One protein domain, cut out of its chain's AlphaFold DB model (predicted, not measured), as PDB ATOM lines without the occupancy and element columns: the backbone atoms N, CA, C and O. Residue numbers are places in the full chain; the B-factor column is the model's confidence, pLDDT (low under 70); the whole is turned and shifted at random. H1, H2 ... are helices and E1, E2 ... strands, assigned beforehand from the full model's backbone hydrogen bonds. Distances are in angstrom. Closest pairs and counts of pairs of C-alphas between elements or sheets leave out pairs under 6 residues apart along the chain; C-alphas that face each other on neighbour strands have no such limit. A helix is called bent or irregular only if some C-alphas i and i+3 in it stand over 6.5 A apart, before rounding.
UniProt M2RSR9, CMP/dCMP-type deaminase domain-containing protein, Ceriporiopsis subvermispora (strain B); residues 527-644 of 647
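Overview. This is residues 527 to 644 of the 647 residues of the protein "CMP/dCMP-type deaminase domain-containing protein" of Ceriporiopsis subvermispora (strain B) (UniProt M2RSR9). A twisted sheet of four strands is covered by H1 on one face and H3 on the other, three layers, with H4 beside H3. Beyond one end of the sheet, a loop-rich part with little H2 lengthens the whole. The printed part has 118 residues, running H1 E1 E2 H2 H3 E3 H4 E4; the mixed sheet has order E2 E1 E3 E4, and the class is mixed, helices and strands. It is compact, radius of gyration of the C-alphas 14.2 A, yet elongated, spanning 43 by 27 by 26 A.

Along the chain. The strands are E2, residues 559 to 565, 18.1 A; E1, 551 to 556, 17.1 A; E3, 615 to 621, 17.9 A; and E4, 638 to 643, ending at C-alpha 643 (38.007, -11.811, 11.570). The helices are H1, 528 to 540, 18.3 A, from C-alpha 528 (36.505, -28.852, 6.255); H3, 598 to 611, 15.6 A, irregular with C-alphas 605 and 608 9.4 A apart; H4, 625 to 633, 12.3 A; and H2, 581 to 584.

Arrangement. Hairpin E1 and E2 is antiparallel, with N 552 and O 564 2.8 A apart, within hydrogen-bond range. E1 and E3 are antiparallel, N 553 to O 618 2.8 A. E3 and E4 are parallel, N 619 to O 640 2.9 A. E3, H4, E4 form a strand-helix-strand unit, parallel neighbour strands joined through a helix; E2, H2 H3, E3 form a split one, with E1 between its strands; both crossovers are right-handed. H1 is over E1 and E3, height over the sheet 6.7 A, its closest C-alphas to E1 being Ser 540 and Gly 551, 3.9 A. H3, on the opposite face, is over E2, height 7.2 A, closest C-alphas Tyr 565 and Ala 598, 3.9 A. H3 touches H4 with residues 599 to 603 alone, closest C-alphas Glu 600 and Cys 627, 6.3 A, a shallow tilt of 10 degrees, the same way. H4 only grazes the sheet with residues 628 to 632; H2 is not on it. Every O i to N i+4 pair is within range in H1 and H4, 6 of 10 in H3; H2 is too short for one.

Size, cuts and confidence. The C-alphas farthest apart, Asn 557 and Thr 589, are 44.1 A apart. The printed part has no cut; the links E2 to H2 and H2 to H3 are long. Residues 586 to 591 and 644 have pLDDT under 70.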
ATOM      1  N   GLY A 527      41.344 -29.110   5.640       91.75
ATOM      2  CA  GLY A 527      40.235 -29.613   6.424       91.75
ATOM      3  C   GLY A 527      38.941 -28.887   6.066       91.75
ATOM      4  O   GLY A 527      38.917 -27.900   5.328       91.75
ATOM      5  N   TRP A 528      37.825 -29.385   6.596       94.69
ATOM      6  CA  TRP A 528      36.505 -28.852   6.255       94.69
ATOM      7  C   TRP A 528      36.362 -27.371   6.600       94.69
ATOM      8  O   TRP A 528      35.881 -26.605   5.767       94.69
ATOM      9  N   ASP A 529      36.834 -26.958   7.773       94.38
ATOM     10  CA  ASP A 529      36.708 -25.573   8.216       94.38
ATOM     11  C   ASP A 529      37.543 -24.633   7.344       94.38
ATOM     12  O   ASP A 529      37.035 -23.614   6.875       94.38
ATOM     13  N   THR A 530      38.792 -25.010   7.050       93.50
ATOM     14  CA  THR A 530      39.680 -24.269   6.144       93.50
ATOM     15  C   THR A 530      39.066 -24.157   4.751       93.50
ATOM     16  O   THR A 530      39.002 -23.061   4.196       93.50
ATOM     17  N   TYR A 531      38.542 -25.259   4.210       96.00
ATOM     18  CA  TYR A 531      37.876 -25.290   2.910       96.00
ATOM     19  C   TYR A 531      36.664 -24.345   2.861       96.00
ATOM     20  O   TYR A 531      36.563 -23.499   1.969       96.00
ATOM     21  N   PHE A 532      35.755 -24.426   3.837       97.56
ATOM     22  CA  PHE A 532      34.569 -23.566   3.862       97.56
ATOM     23  C   PHE A 532      34.902 -22.100   4.157       97.56
ATOM     24  O   PHE A 532      34.256 -21.206   3.606       97.56
ATOM     25  N   MET A 533      35.936 -21.826   4.954       96.88
ATOM     26  CA  MET A 533      36.413 -20.466   5.205       96.88
ATOM     27  C   MET A 533      37.080 -19.841   3.970       96.88
ATOM     28  O   MET A 533      36.862 -18.661   3.677       96.88
ATOM     29  N   GLN A 534      37.849 -20.619   3.203       95.81
ATOM     30  CA  GLN A 534      38.396 -20.180   1.915       95.81
ATOM     31  C   GLN A 534      37.271 -19.859   0.928       95.81
ATOM     32  O   GLN A 534      37.306 -18.811   0.286       95.81
ATOM     33  N   LEU A 535      36.224 -20.687   0.870       97.56
ATOM     34  CA  LEU A 535      35.044 -20.414   0.049       97.56
ATOM     35  C   LEU A 535      34.286 -19.157   0.491       97.56
ATOM     36  O   LEU A 535      33.858 -18.380  -0.358       97.56
ATOM     37  N   ALA A 536      34.147 -18.914   1.797       97.62
ATOM     38  CA  ALA A 536      33.562 -17.673   2.309       97.62
ATOM     39  C   ALA A 536      34.399 -16.452   1.899       97.62
ATOM     40  O   ALA A 536      33.860 -15.427   1.480       97.62
ATOM     41  N   THR A 537      35.726 -16.580   1.948       96.62
ATOM     42  CA  THR A 537      36.655 -15.543   1.487       96.62
ATOM     43  C   THR A 537      36.542 -15.318  -0.023       96.62
ATOM     44  O   THR A 537      36.470 -14.168  -0.454       96.62
ATOM     45  N   LEU A 538      36.427 -16.377  -0.828       97.56
ATOM     46  CA  LEU A 538      36.196 -16.289  -2.272       97.56
ATOM     47  C   LEU A 538      34.857 -15.607  -2.584       97.56
ATOM     48  O   LEU A 538      34.812 -14.676  -3.385       97.56
ATOM     49  N   ALA A 539      33.775 -15.992  -1.900       97.69
ATOM     50  CA  ALA A 539      32.465 -15.361  -2.052       97.69
ATOM     51  C   ALA A 539      32.518 -13.855  -1.744       97.69
ATOM     52  O   ALA A 539      31.925 -13.054  -2.467       97.69
ATOM     53  N   SER A 540      33.294 -13.451  -0.729       97.25
ATOM     54  CA  SER A 540      33.468 -12.040  -0.362       97.25
ATOM     55  C   SER A 540      34.067 -11.180  -1.482       97.25
ATOM     56  O   SER A 540      33.822  -9.974  -1.517       97.25
ATOM     57  N   GLN A 541      34.800 -11.771  -2.435       97.25
ATOM     58  CA  GLN A 541      35.369 -11.041  -3.573       97.25
ATOM     59  C   GLN A 541      34.290 -10.477  -4.510       97.25
ATOM     60  O   GLN A 541      34.555  -9.513  -5.223       97.25
ATOM     61  N   ARG A 542      33.065 -11.025  -4.476       97.00
ATOM     62  CA  ARG A 542      31.902 -10.489  -5.203       97.00
ATOM     63  C   ARG A 542      31.141  -9.389  -4.457       97.00
ATOM     64  O   ARG A 542      30.194  -8.843  -5.021       97.00
ATOM     65  N   SER A 543      31.534  -9.048  -3.227       96.81
ATOM     66  CA  SER A 543      30.931  -7.945  -2.472       96.81
ATOM     67  C   SER A 543      30.997  -6.641  -3.259       96.81
ATOM     68  O   SER A 543      32.074  -6.215  -3.674       96.81
ATOM     69  N   ASN A 544      29.858  -5.961  -3.366       95.06
ATOM     70  CA  ASN A 544      29.787  -4.622  -3.946       95.06
ATOM     71  C   ASN A 544      29.746  -3.512  -2.881       95.06
ATOM     72  O   ASN A 544      29.723  -2.338  -3.233       95.06
ATOM     73  N   CYS A 545      29.739  -3.851  -1.586       94.81
ATOM     74  CA  CYS A 545      29.746  -2.871  -0.501       94.81
ATOM     75  C   CYS A 545      31.090  -2.130  -0.410       94.81
ATOM     76  O   CYS A 545      32.149  -2.758  -0.407       94.81
ATOM     77  N   MET A 546      31.039  -0.804  -0.247       92.19
ATOM     78  CA  MET A 546      32.231   0.048  -0.127       92.19
ATOM     79  C   MET A 546      32.888   0.009   1.256       92.19
ATOM     80  O   MET A 546      34.057   0.357   1.384       92.19
ATOM     81  N   LYS A 547      32.174  -0.438   2.301       88.44
ATOM     82  CA  LYS A 547      32.726  -0.463   3.666       88.44
ATOM     83  C   LYS A 547      33.648  -1.650   3.918       88.44
ATOM     84  O   LYS A 547      34.727  -1.476   4.476       88.44
ATOM     85  N   ARG A 548      33.197  -2.868   3.607       89.62
ATOM     86  CA  ARG A 548      33.916  -4.127   3.888       89.62
ATOM     87  C   ARG A 548      33.496  -5.197   2.881       89.62
ATOM     88  O   ARG A 548      32.353  -5.189   2.436       89.62
ATOM     89  N   ARG A 549      34.395  -6.139   2.581       95.06
ATOM     90  CA  ARG A 549      34.103  -7.327   1.761       95.06
ATOM     91  C   ARG A 549      33.814  -8.519   2.666       95.06
ATOM     92  O   ARG A 549      34.727  -9.096   3.256       95.06
ATOM     93  N   VAL A 550      32.543  -8.867   2.796       97.19
ATOM     94  CA  VAL A 550      32.063  -9.946   3.661       97.19
ATOM     95  C   VAL A 550      31.480 -11.054   2.797       97.19
ATOM     96  O   VAL A 550      30.759 -10.797   1.833       97.19
ATOM     97  N   GLY A 551      31.809 -12.295   3.139       97.94
ATOM     98  CA  GLY A 551      31.276 -13.486   2.489       97.94
ATOM     99  C   GLY A 551      30.889 -14.534   3.522       97.94
ATOM    100  O   GLY A 551      31.520 -14.640   4.575       97.94
ATOM    101  N   ALA A 552      29.833 -15.285   3.226       98.19
ATOM    102  CA  ALA A 552      29.280 -16.312   4.090       98.19
ATOM    103  C   ALA A 552      28.895 -17.561   3.288       98.19
ATOM    104  O   ALA A 552      28.385 -17.470   2.171       98.19
ATOM    105  N   ILE A 553      29.118 -18.732   3.878       98.31
ATOM    106  CA  ILE A 553      28.761 -20.039   3.329       98.31
ATOM    107  C   ILE A 553      27.951 -20.776   4.384       98.31
ATOM    108  O   ILE A 553      28.405 -20.974   5.510       98.31
ATOM    109  N   LEU A 554      26.750 -21.207   4.015       97.94
ATOM    110  CA  LEU A 554      25.926 -22.058   4.857       97.94
ATOM    111  C   LEU A 554      26.144 -23.517   4.467       97.94
ATOM    112  O   LEU A 554      25.978 -23.881   3.302       97.94
ATOM    113  N   VAL A 555      26.484 -24.360   5.436       97.69
ATOM    114  CA  VAL A 555      26.858 -25.759   5.218       97.69
ATOM    115  C   VAL A 555      25.999 -26.671   6.078       97.69
ATOM    116  O   VAL A 555      25.718 -26.364   7.230       97.69
ATOM    117  N   ARG A 556      25.629 -27.839   5.553       95.06
ATOM    118  CA  ARG A 556      25.084 -28.952   6.342       95.06
ATOM    119  C   ARG A 556      25.649 -30.264   5.829       95.06
ATOM    120  O   ARG A 556      25.687 -30.485   4.622       95.06
ATOM    121  N   ASN A 557      26.065 -31.151   6.733       93.69
ATOM    122  CA  ASN A 557      26.658 -32.448   6.380       93.69
ATOM    123  C   ASN A 557      27.796 -32.309   5.351       93.69
ATOM    124  O   ASN A 557      27.855 -33.068   4.384       93.69
ATOM    125  N   LYS A 558      28.662 -31.298   5.532       94.31
ATOM    126  CA  LYS A 558      29.786 -30.976   4.633       94.31
ATOM    127  C   LYS A 558      29.367 -30.659   3.186       94.31
ATOM    128  O   LYS A 558      30.170 -30.763   2.265       94.31
ATOM    129  N   ARG A 559      28.108 -30.260   2.974       94.88
ATOM    130  CA  ARG A 559      27.584 -29.777   1.691       94.88
ATOM    131  C   ARG A 559      27.127 -28.336   1.823       94.88
ATOM    132  O   ARG A 559      26.467 -27.980   2.798       94.88
ATOM    133  N   ILE A 560      27.457 -27.530   0.824       97.38
ATOM    134  CA  ILE A 560      27.047 -26.130   0.756       97.38
ATOM    135  C   ILE A 560      25.549 -26.080   0.443       97.38
ATOM    136  O   ILE A 560      25.088 -26.693  -0.517       97.38
ATOM    137  N   LEU A 561      24.796 -25.370   1.277       96.62
ATOM    138  CA  LEU A 561      23.373 -25.100   1.086       96.62
ATOM    139  C   LEU A 561      23.152 -23.781   0.349       96.62
ATOM    140  O   LEU A 561      22.300 -23.706  -0.532       96.62
ATOM    141  N   ALA A 562      23.902 -22.750   0.736       97.50
ATOM    142  CA  ALA A 562      23.818 -21.419   0.157       97.50
ATOM    143  C   ALA A 562      25.126 -20.654   0.356       97.50
ATOM    144  O   ALA A 562      25.904 -20.936   1.273       97.50
ATOM    145  N   THR A 563      25.333 -19.660  -0.497       97.94
ATOM    146  CA  THR A 563      26.447 -18.718  -0.432       97.94
ATOM    147  C   THR A 563      25.892 -17.298  -0.399       97.94
ATOM    148  O   THR A 563      24.813 -17.026  -0.923       97.94
ATOM    149  N   GLY A 564      26.611 -16.388   0.245       97.81
ATOM    150  CA  GLY A 564      26.218 -14.991   0.346       97.81
ATOM    151  C   GLY A 564      27.428 -14.074   0.400       97.81
ATOM    152  O   GLY A 564      28.488 -14.441   0.902       97.81
ATOM    153  N   TYR A 565      27.258 -12.865  -0.119       98.12
ATOM    154  CA  TYR A 565      28.191 -11.752   0.022       98.12
ATOM    155  C   TYR A 565      27.393 -10.483   0.309       98.12
ATOM    156  O   TYR A 565      26.200 -10.426   0.005       98.12
ATOM    157  N   ASN A 566      28.004  -9.480   0.930       97.31
ATOM    158  CA  ASN A 566      27.298  -8.250   1.276       97.31
ATOM    159  C   ASN A 566      27.189  -7.280   0.087       97.31
ATOM    160  O   ASN A 566      28.094  -7.157  -0.740       97.31
ATOM    161  N   GLY A 567      26.072  -6.560   0.018       96.88
ATOM    162  CA  GLY A 567      25.816  -5.615  -1.062       96.88
ATOM    163  C   GLY A 567      24.401  -5.057  -1.076       96.88
ATOM    164  O   GLY A 567      23.571  -5.434  -0.251       96.88
ATOM    165  N   THR A 568      24.122  -4.129  -1.989       96.44
ATOM    166  CA  THR A 568      22.752  -3.623  -2.189       96.44
ATOM    167  C   THR A 568      21.798  -4.735  -2.667       96.44
ATOM    168  O   THR A 568      22.245  -5.700  -3.295       96.44
ATOM    169  N   PRO A 569      20.489  -4.634  -2.357       95.19
ATOM    170  CA  PRO A 569      19.473  -5.577  -2.818       95.19
ATOM    171  C   PRO A 569      19.458  -5.770  -4.340       95.19
ATOM    172  O   PRO A 569      19.814  -4.874  -5.105       95.19
ATOM    173  N   ARG A 570      18.987  -6.944  -4.780       92.31
ATOM    174  CA  ARG A 570      18.853  -7.276  -6.208       92.31
ATOM    175  C   ARG A 570      17.973  -6.238  -6.916       92.31
ATOM    176  O   ARG A 570      16.917  -5.878  -6.407       92.31
ATOM    177  N   GLY A 571      18.402  -5.797  -8.099       92.56
ATOM    178  CA  GLY A 571      17.678  -4.814  -8.915       92.56
ATOM    179  C   GLY A 571      17.940  -3.350  -8.549       92.56
ATOM    180  O   GLY A 571      17.488  -2.470  -9.274       92.56
ATOM    181  N   LEU A 572      18.691  -3.072  -7.479       93.81
ATOM    182  CA  LEU A 572      19.170  -1.727  -7.164       93.81
ATOM    183  C   LEU A 572      20.594  -1.513  -7.683       93.81
ATOM    184  O   LEU A 572      21.348  -2.463  -7.894       93.81
ATOM    185  N   ARG A 573      20.970  -0.241  -7.848       94.19
ATOM    186  CA  ARG A 573      22.341   0.159  -8.191       94.19
ATOM    187  C   ARG A 573      23.324  -0.418  -7.168       94.19
ATOM    188  O   ARG A 573      23.031  -0.442  -5.967       94.19
ATOM    189  N   ASN A 574      24.482  -0.898  -7.620       96.19
ATOM    190  CA  ASN A 574      25.447  -1.502  -6.707       96.19
ATOM    191  C   ASN A 574      26.004  -0.453  -5.731       96.19
ATOM    192  O   ASN A 574      26.110   0.731  -6.058       96.19
ATOM    193  N   CYS A 575      26.391  -0.860  -4.520       95.12
ATOM    194  CA  CYS A 575      26.946   0.086  -3.548       95.12
ATOM    195  C   CYS A 575      28.232   0.759  -4.062       95.12
ATOM    196  O   CYS A 575      28.380   1.963  -3.873       95.12
ATOM    197  N   ASN A 576      29.121   0.027  -4.732       94.44
ATOM    198  CA  ASN A 576      30.339   0.550  -5.366       94.44
ATOM    199  C   ASN A 576      30.083   1.449  -6.584       94.44
ATOM    200  O   ASN A 576      31.002   2.091  -7.074       94.44
ATOM    201  N   GLU A 577      28.841   1.517  -7.055       95.06
ATOM    202  CA  GLU A 577      28.398   2.456  -8.082       95.06
ATOM    203  C   GLU A 577      27.667   3.658  -7.464       95.06
ATOM    204  O   GLU A 577      27.134   4.477  -8.202       95.06
ATOM    205  N   GLY A 578      27.596   3.780  -6.134       90.44
ATOM    206  CA  GLY A 578      26.869   4.856  -5.451       90.44
ATOM    207  C   GLY A 578      25.444   4.497  -5.013       90.44
ATOM    208  O   GLY A 578      24.700   5.373  -4.590       90.44
ATOM    209  N   GLY A 579      25.041   3.223  -5.067       91.06
ATOM    210  CA  GLY A 579      23.696   2.771  -4.675       91.06
ATOM    211  C   GLY A 579      23.386   2.798  -3.170       91.06
ATOM    212  O   GLY A 579      22.277   2.462  -2.767       91.06
ATOM    213  N   CYS A 580      24.346   3.170  -2.320       91.50
ATOM    214  CA  CYS A 580      24.130   3.338  -0.883       91.50
ATOM    215  C   CYS A 580      24.851   4.594  -0.389       91.50
ATOM    216  O   CYS A 580      26.082   4.604  -0.327       91.50
ATOM    217  N   THR A 581      24.098   5.628  -0.008       87.56
ATOM    218  CA  THR A 581      24.645   6.917   0.448       87.56
ATOM    219  C   THR A 581      25.551   6.725   1.661       87.56
ATOM    220  O   THR A 581      26.734   7.031   1.579       87.56
ATOM    221  N   ARG A 582      25.063   6.061   2.716       88.19
ATOM    222  CA  ARG A 582      25.815   5.778   3.955       88.19
ATOM    223  C   ARG A 582      27.146   5.037   3.754       88.19
ATOM    224  O   ARG A 582      28.047   5.122   4.586       88.19
ATOM    225  N   CYS A 583      27.257   4.205   2.721       88.12
ATOM    226  CA  CYS A 583      28.505   3.494   2.434       88.12
ATOM    227  C   CYS A 583      29.485   4.318   1.599       88.12
ATOM    228  O   CYS A 583      30.678   4.034   1.652       88.12
ATOM    229  N   ASN A 584      28.993   5.296   0.838       87.31
ATOM    230  CA  ASN A 584      29.797   6.146  -0.038       87.31
ATOM    231  C   ASN A 584      30.128   7.509   0.586       87.31
ATOM    232  O   ASN A 584      31.011   8.201   0.089       87.31
ATOM    233  N   THR A 585      29.458   7.898   1.671       81.62
ATOM    234  CA  THR A 585      29.759   9.115   2.426       81.62
ATOM    235  C   THR A 585      30.562   8.783   3.687       81.62
ATOM    236  O   THR A 585      30.300   7.801   4.381       81.62
ATOM    237  N   ALA A 586      31.560   9.615   3.998       65.56
ATOM    238  CA  ALA A 586      32.330   9.543   5.248       65.56
ATOM    239  C   ALA A 586      31.609  10.211   6.437       65.56
ATOM    240  O   ALA A 586      32.158  10.296   7.531       65.56
ATOM    241  N   SER A 587      30.398  10.724   6.208       56.50
ATOM    242  CA  SER A 587      29.628  11.504   7.171       56.50
ATOM    243  C   SER A 587      28.866  10.591   8.135       56.50
ATOM    244  O   SER A 587      28.215   9.638   7.705       56.50
ATOM    245  N   GLU A 588      28.892  10.909   9.432       54.59
ATOM    246  CA  GLU A 588      28.098  10.248  10.486       54.59
ATOM    247  C   GLU A 588      26.594  10.588  10.429       54.59
ATOM    248  O   GLU A 588      25.831  10.265  11.338       54.59
ATOM    249  N   THR A 589      26.142  11.236   9.354       51.16
ATOM    250  CA  THR A 589      24.732  11.551   9.119       51.16
ATOM    251  C   THR A 589      23.872  10.284   9.041       51.16
ATOM    252  O   THR A 589      24.273   9.267   8.473       51.16
ATOM    253  N   SER A 590      22.671  10.389   9.614       53.91
ATOM    254  CA  SER A 590      21.708   9.354  10.025       53.91
ATOM    255  C   SER A 590      21.130   8.424   8.946       53.91
ATOM    256  O   SER A 590      20.147   7.734   9.216       53.91
ATOM    257  N   ASP A 591      21.691   8.376   7.740       63.72
ATOM    258  CA  ASP A 591      21.168   7.521   6.673       63.72
ATOM    259  C   ASP A 591      21.370   6.035   7.016       63.72
ATOM    260  O   ASP A 591      22.474   5.579   7.346       63.72
ATOM    261  N   GLU A 592      20.301   5.237   6.938       81.69
ATOM    262  CA  GLU A 592      20.385   3.796   7.170       81.69
ATOM    263  C   GLU A 592      21.152   3.095   6.031       81.69
ATOM    264  O   GLU A 592      21.110   3.476   4.861       81.69
ATOM    265  N   CYS A 593      21.914   2.051   6.377       88.31
ATOM    266  CA  CYS A 593      22.628   1.271   5.373       88.31
ATOM    267  C   CYS A 593      21.623   0.394   4.625       88.31
ATOM    268  O   CYS A 593      20.979  -0.445   5.247       88.31
ATOM    269  N   VAL A 594      21.547   0.530   3.300       91.88
ATOM    270  CA  VAL A 594      20.655  -0.292   2.460       91.88
ATOM    271  C   VAL A 594      21.287  -1.649   2.113       91.88
ATOM    272  O   VAL A 594      20.603  -2.566   1.667       91.88
ATOM    273  N   CYS A 595      22.602  -1.811   2.298       94.12
ATOM    274  CA  CYS A 595      23.278  -3.069   1.988       94.12
ATOM    275  C   CYS A 595      22.823  -4.207   2.912       94.12
ATOM    276  O   CYS A 595      22.885  -4.079   4.134       94.12
ATOM    277  N   LEU A 596      22.480  -5.344   2.312       96.12
ATOM    278  CA  LEU A 596      22.291  -6.615   3.000       96.12
ATOM    279  C   LEU A 596      23.643  -7.235   3.339       96.12
ATOM    280  O   LEU A 596      24.604  -7.154   2.564       96.12
ATOM    281  N   HIS A 597      23.711  -7.864   4.504       96.75
ATOM    282  CA  HIS A 597      24.888  -8.580   4.968       96.75
ATOM    283  C   HIS A 597      25.038  -9.935   4.259       96.75
ATOM    284  O   HIS A 597      24.086 -10.489   3.703       96.75
ATOM    285  N   ALA A 598      26.251 -10.490   4.276       97.81
ATOM    286  CA  ALA A 598      26.541 -11.747   3.590       97.81
ATOM    287  C   ALA A 598      25.765 -12.919   4.204       97.81
ATOM    288  O   ALA A 598      25.235 -13.766   3.488       97.81
ATOM    289  N   GLU A 599      25.663 -12.929   5.530       97.81
ATOM    290  CA  GLU A 599      24.923 -13.901   6.325       97.81
ATOM    291  C   GLU A 599      23.433 -13.842   5.988       97.81
ATOM    292  O   GLU A 599      22.804 -14.873   5.778       97.81
ATOM    293  N   GLU A 600      22.877 -12.633   5.862       96.62
ATOM    294  CA  GLU A 600      21.481 -12.435   5.468       96.62
ATOM    295  C   GLU A 600      21.225 -12.978   4.070       96.62
ATOM    296  O   GLU A 600      20.278 -13.735   3.886       96.62
ATOM    297  N   ASN A 601      22.090 -12.659   3.107       97.44
ATOM    298  CA  ASN A 601      21.962 -13.168   1.746       97.44
ATOM    299  C   ASN A 601      22.063 -14.700   1.694       97.44
ATOM    300  O   ASN A 601      21.255 -15.333   1.019       97.44
ATOM    301  N   ALA A 602      22.976 -15.309   2.458       97.56
ATOM    302  CA  ALA A 602      23.082 -16.765   2.545       97.56
ATOM    303  C   ALA A 602      21.819 -17.404   3.158       97.56
ATOM    304  O   ALA A 602      21.340 -18.429   2.671       97.56
ATOM    305  N   LEU A 603      21.250 -16.797   4.205       96.94
ATOM    306  CA  LEU A 603      20.020 -17.275   4.845       96.94
ATOM    307  C   LEU A 603      18.782 -17.095   3.962       96.94
ATOM    308  O   LEU A 603      17.939 -17.990   3.916       96.94
ATOM    309  N   LEU A 604      18.665 -15.953   3.278       95.62
ATOM    310  CA  LEU A 604      17.571 -15.655   2.352       95.62
ATOM    311  C   LEU A 604      17.587 -16.611   1.164       95.62
ATOM    312  O   LEU A 604      16.541 -17.142   0.803       95.62
ATOM    313  N   GLU A 605      18.771 -16.868   0.605       95.00
ATOM    314  CA  GLU A 605      18.932 -17.831  -0.474       95.00
ATOM    315  C   GLU A 605      18.568 -19.232   0.024       95.00
ATOM    316  O   GLU A 605      17.715 -19.875  -0.573       95.00
ATOM    317  N   ALA A 606      19.117 -19.702   1.149       95.12
ATOM    318  CA  ALA A 606      18.788 -21.025   1.681       95.12
ATOM    319  C   ALA A 606      17.290 -21.187   1.986       95.12
ATOM    320  O   ALA A 606      16.692 -22.203   1.626       95.12
ATOM    321  N   GLY A 607      16.674 -20.204   2.639       91.62
ATOM    322  CA  GLY A 607      15.333 -20.323   3.196       91.62
ATOM    323  C   GLY A 607      15.276 -21.293   4.387       91.62
ATOM    324  O   GLY A 607      16.058 -22.239   4.508       91.62
ATOM    325  N   ARG A 608      14.313 -21.077   5.292       86.69
ATOM    326  CA  ARG A 608      14.224 -21.800   6.578       86.69
ATOM    327  C   ARG A 608      14.157 -23.323   6.429       86.69
ATOM    328  O   ARG A 608      14.748 -24.039   7.230       86.69
ATOM    329  N   GLU A 609      13.446 -23.817   5.419       87.12
ATOM    330  CA  GLU A 609      13.249 -25.255   5.207       87.12
ATOM    331  C   GLU A 609      14.554 -25.978   4.835       87.12
ATOM    332  O   GLU A 609      14.772 -27.113   5.262       87.12
ATOM    333  N   ARG A 610      15.462 -25.323   4.092       90.69
ATOM    334  CA  ARG A 610      16.701 -25.969   3.633       90.69
ATOM    335  C   ARG A 610      17.800 -26.002   4.684       90.69
ATOM    336  O   ARG A 610      18.584 -26.946   4.633       90.69
ATOM    337  N   VAL A 611      17.850 -25.052   5.625       90.25
ATOM    338  CA  VAL A 611      18.864 -25.006   6.700       90.25
ATOM    339  C   VAL A 611      18.854 -26.320   7.490       90.25
ATOM    340  O   VAL A 611      19.837 -27.059   7.472       90.25
ATOM    341  N   GLY A 612      17.701 -26.699   8.049       85.06
ATOM    342  CA  GLY A 612      17.526 -27.931   8.829       85.06
ATOM    343  C   GLY A 612      18.478 -28.062  10.029       85.06
ATOM    344  O   GLY A 612      19.267 -27.169  10.332       85.06
ATOM    345  N   ASP A 613      18.405 -29.193  10.728       88.44
ATOM    346  CA  ASP A 613      19.271 -29.456  11.881       88.44
ATOM    347  C   ASP A 613      20.724 -29.731  11.459       88.44
ATOM    348  O   ASP A 613      20.987 -30.391  10.451       88.44
ATOM    349  N   GLY A 614      21.676 -29.252  12.268       89.88
ATOM    350  CA  GLY A 614      23.111 -29.490  12.062       89.88
ATOM    351  C   GLY A 614      23.761 -28.598  10.999       89.88
ATOM    352  O   GLY A 614      24.834 -28.932  10.501       89.88
ATOM    353  N   ALA A 615      23.116 -27.491  10.626       95.81
ATOM    354  CA  ALA A 615      23.732 -26.482   9.777       95.81
ATOM    355  C   ALA A 615      24.775 -25.650  10.544       95.81
ATOM    356  O   ALA A 615      24.575 -25.313  11.715       95.81
ATOM    357  N   VAL A 616      25.850 -25.294   9.844       97.38
ATOM    358  CA  VAL A 616      26.963 -24.462  10.309       97.38
ATOM    359  C   VAL A 616      27.141 -23.309   9.325       97.38
ATOM    360  O   VAL A 616      27.136 -23.524   8.109       97.38
ATOM    361  N   LEU A 617      27.286 -22.087   9.834       97.94
ATOM    362  CA  LEU A 617      27.576 -20.910   9.013       97.94
ATOM    363  C   LEU A 617      29.066 -20.565   9.106       97.94
ATOM    364  O   LEU A 617      29.573 -20.295  10.188       97.94
ATOM    365  N   TYR A 618      29.748 -20.501   7.969       98.19
ATOM    366  CA  TYR A 618      31.109 -19.982   7.869       98.19
ATOM    367  C   TYR A 618      31.042 -18.554   7.348       98.19
ATOM    368  O   TYR A 618      30.415 -18.315   6.319       98.19
ATOM    369  N   CYS A 619      31.679 -17.604   8.021       97.25
ATOM    370  CA  CYS A 619      31.745 -16.220   7.562       97.25
ATOM    371  C   CYS A 619      33.152 -15.663   7.751       97.25
ATOM    372  O   CYS A 619      33.773 -15.875   8.785       97.25
ATOM    373  N   ASN A 620      33.675 -14.919   6.777       95.38
ATOM    374  CA  ASN A 620      35.017 -14.349   6.921       95.38
ATOM    375  C   ASN A 620      35.100 -13.311   8.063       95.38
ATOM    376  O   ASN A 620      36.179 -13.087   8.608       95.38
ATOM    377  N   THR A 621      33.967 -12.723   8.460       93.44
ATOM    378  CA  THR A 621      33.847 -11.719   9.523       93.44
ATOM    379  C   THR A 621      32.839 -12.178  10.575       93.44
ATOM    380  O   THR A 621      31.839 -12.808  10.248       93.44
ATOM    381  N   CYS A 622      33.082 -11.855  11.844       94.69
ATOM    382  CA  CYS A 622      32.127 -12.111  12.918       94.69
ATOM    383  C   CYS A 622      30.763 -11.437  12.623       94.69
ATOM    384  O   CYS A 622      30.749 -10.233  12.329       94.69
ATOM    385  N   PRO A 623      29.633 -12.172  12.694       94.69
ATOM    386  CA  PRO A 623      28.325 -11.616  12.364       94.69
ATOM    387  C   PRO A 623      27.869 -10.492  13.290       94.69
ATOM    388  O   PRO A 623      28.091 -10.524  14.502       94.69
ATOM    389  N   CYS A 624      27.162  -9.507  12.731       92.56
ATOM    390  CA  CYS A 624      26.573  -8.432  13.532       92.56
ATOM    391  C   CYS A 624      25.373  -8.935  14.354       92.56
ATOM    392  O   CYS A 624      24.768  -9.955  14.027       92.56
ATOM    393  N   LEU A 625      24.946  -8.173  15.367       93.25
ATOM    394  CA  LEU A 625      23.803  -8.540  16.215       93.25
ATOM    395  C   LEU A 625      22.528  -8.855  15.406       93.25
ATOM    396  O   LEU A 625      21.875  -9.866  15.664       93.25
ATOM    397  N   LYS A 626      22.205  -8.039  14.389       94.56
ATOM    398  CA  LYS A 626      21.034  -8.259  13.518       94.56
ATOM    399  C   LYS A 626      21.130  -9.595  12.763       94.56
ATOM    400  O   LYS A 626      20.136 -10.312  12.667       94.56
ATOM    401  N   CYS A 627      22.317  -9.956  12.272       96.00
ATOM    402  CA  CYS A 627      22.557 -11.235  11.601       96.00
ATOM    403  C   CYS A 627      22.517 -12.403  12.586       96.00
ATOM    404  O   CYS A 627      21.860 -13.400  12.309       96.00
ATOM    405  N   THR A 628      23.135 -12.265  13.760       96.06
ATOM    406  CA  THR A 628      23.140 -13.296  14.808       96.06
ATOM    407  C   THR A 628      21.723 -13.682  15.227       96.06
ATOM    408  O   THR A 628      21.416 -14.870  15.305       96.06
ATOM    409  N   ILE A 629      20.823 -12.709  15.407       95.88
ATOM    410  CA  ILE A 629      19.406 -12.984  15.708       95.88
ATOM    411  C   ILE A 629      18.769 -13.841  14.599       95.88
ATOM    412  O   ILE A 629      18.090 -14.826  14.887       95.88
ATOM    413  N   LYS A 630      19.023 -13.517  13.324       95.81
ATOM    414  CA  LYS A 630      18.497 -14.259  12.163       95.81
ATOM    415  C   LYS A 630      19.097 -15.666  12.042       95.81
ATOM    416  O   LYS A 630      18.377 -16.620  11.742       95.81
ATOM    417  N   ILE A 631      20.390 -15.819  12.320       95.75
ATOM    418  CA  ILE A 631      21.099 -17.107  12.353       95.75
ATOM    419  C   ILE A 631      20.473 -18.024  13.415       95.75
ATOM    420  O   ILE A 631      20.106 -19.161  13.117       95.75
ATOM    421  N   ILE A 632      20.258 -17.512  14.629       94.56
ATOM    422  CA  ILE A 632      19.617 -18.271  15.714       94.56
ATOM    423  C   ILE A 632      18.185 -18.659  15.323       94.56
ATOM    424  O   ILE A 632      17.790 -19.816  15.471       94.56
ATOM    425  N   GLN A 633      17.418 -17.720  14.762       93.56
ATOM    426  CA  GLN A 633      16.023 -17.952  14.378       93.56
ATOM    427  C   GLN A 633      15.864 -19.011  13.273       93.56
ATOM    428  O   GLN A 633      14.833 -19.686  13.195       93.56
ATOM    429  N   THR A 634      16.877 -19.179  12.422       93.38
ATOM    430  CA  THR A 634      16.897 -20.209  11.369       93.38
ATOM    431  C   THR A 634      17.351 -21.584  11.870       93.38
ATOM    432  O   THR A 634      17.231 -22.556  11.127       93.38
ATOM    433  N   GLY A 635      17.768 -21.701  13.137       91.31
ATOM    434  CA  GLY A 635      18.109 -22.971  13.789       91.31
ATOM    435  C   GLY A 635      19.579 -23.381  13.672       91.31
ATOM    436  O   GLY A 635      19.925 -24.510  14.025       91.31
ATOM    437  N   ILE A 636      20.447 -22.482  13.200       95.56
ATOM    438  CA  ILE A 636      21.893 -22.713  13.105       95.56
ATOM    439  C   ILE A 636      22.491 -22.664  14.511       95.56
ATOM    440  O   ILE A 636      22.248 -21.725  15.268       95.56
ATOM    441  N   LYS A 637      23.272 -23.690  14.861       89.81
ATOM    442  CA  LYS A 637      23.850 -23.846  16.208       89.81
ATOM    443  C   LYS A 637      25.321 -23.454  16.288       89.81
ATOM    444  O   LYS A 637      25.826 -23.265  17.389       89.81
ATOM    445  N   GLU A 638      25.990 -23.339  15.148       95.69
ATOM    446  CA  GLU A 638      27.426 -23.107  15.078       95.69
ATOM    447  C   GLU A 638      27.758 -22.095  13.982       95.69
ATOM    448  O   GLU A 638      27.226 -22.151  12.867       95.69
ATOM    449  N   VAL A 639      28.643 -21.160  14.325       96.00
ATOM    450  CA  VAL A 639      29.178 -20.151  13.416       96.00
ATOM    451  C   VAL A 639      30.694 -20.146  13.539       96.00
ATOM    452  O   VAL A 639      31.222 -19.967  14.636       96.00
ATOM    453  N   VAL A 640      31.380 -20.283  12.411       96.56
ATOM    454  CA  VAL A 640      32.842 -20.239  12.319       96.56
ATOM    455  C   VAL A 640      33.243 -18.950  11.607       96.56
ATOM    456  O   VAL A 640      32.725 -18.654  10.528       96.56
ATOM    457  N   TYR A 641      34.155 -18.170  12.195       94.62
ATOM    458  CA  TYR A 641      34.640 -16.918  11.609       94.62
ATOM    459  C   TYR A 641      36.141 -16.696  11.805       94.62
ATOM    460  O   TYR A 641      36.730 -17.222  12.744       94.62
ATOM    461  N   ASN A 642      36.754 -15.914  10.907       84.56
ATOM    462  CA  ASN A 642      38.192 -15.613  10.932       84.56
ATOM    463  C   ASN A 642      38.493 -14.226  11.536       84.56
ATOM    464  O   ASN A 642      39.347 -14.083  12.406       84.56
ATOM    465  N   LEU A 643      37.762 -13.185  11.123       77.75
ATOM    466  CA  LEU A 643      38.007 -11.811  11.570       77.75
ATOM    467  C   LEU A 643      37.059 -11.404  12.704       77.75
ATOM    468  O   LEU A 643      35.839 -11.521  12.585       77.75
ATOM    469  N   SER A 644      37.618 -10.865  13.789       69.81
ATOM    470  CA  SER A 644      36.830 -10.254  14.868       69.81
ATOM    471  C   SER A 644      36.121  -8.991  14.366       69.81
ATOM    472  O   SER A 644      36.703  -8.204  13.613       69.81
TER     473      SER A 644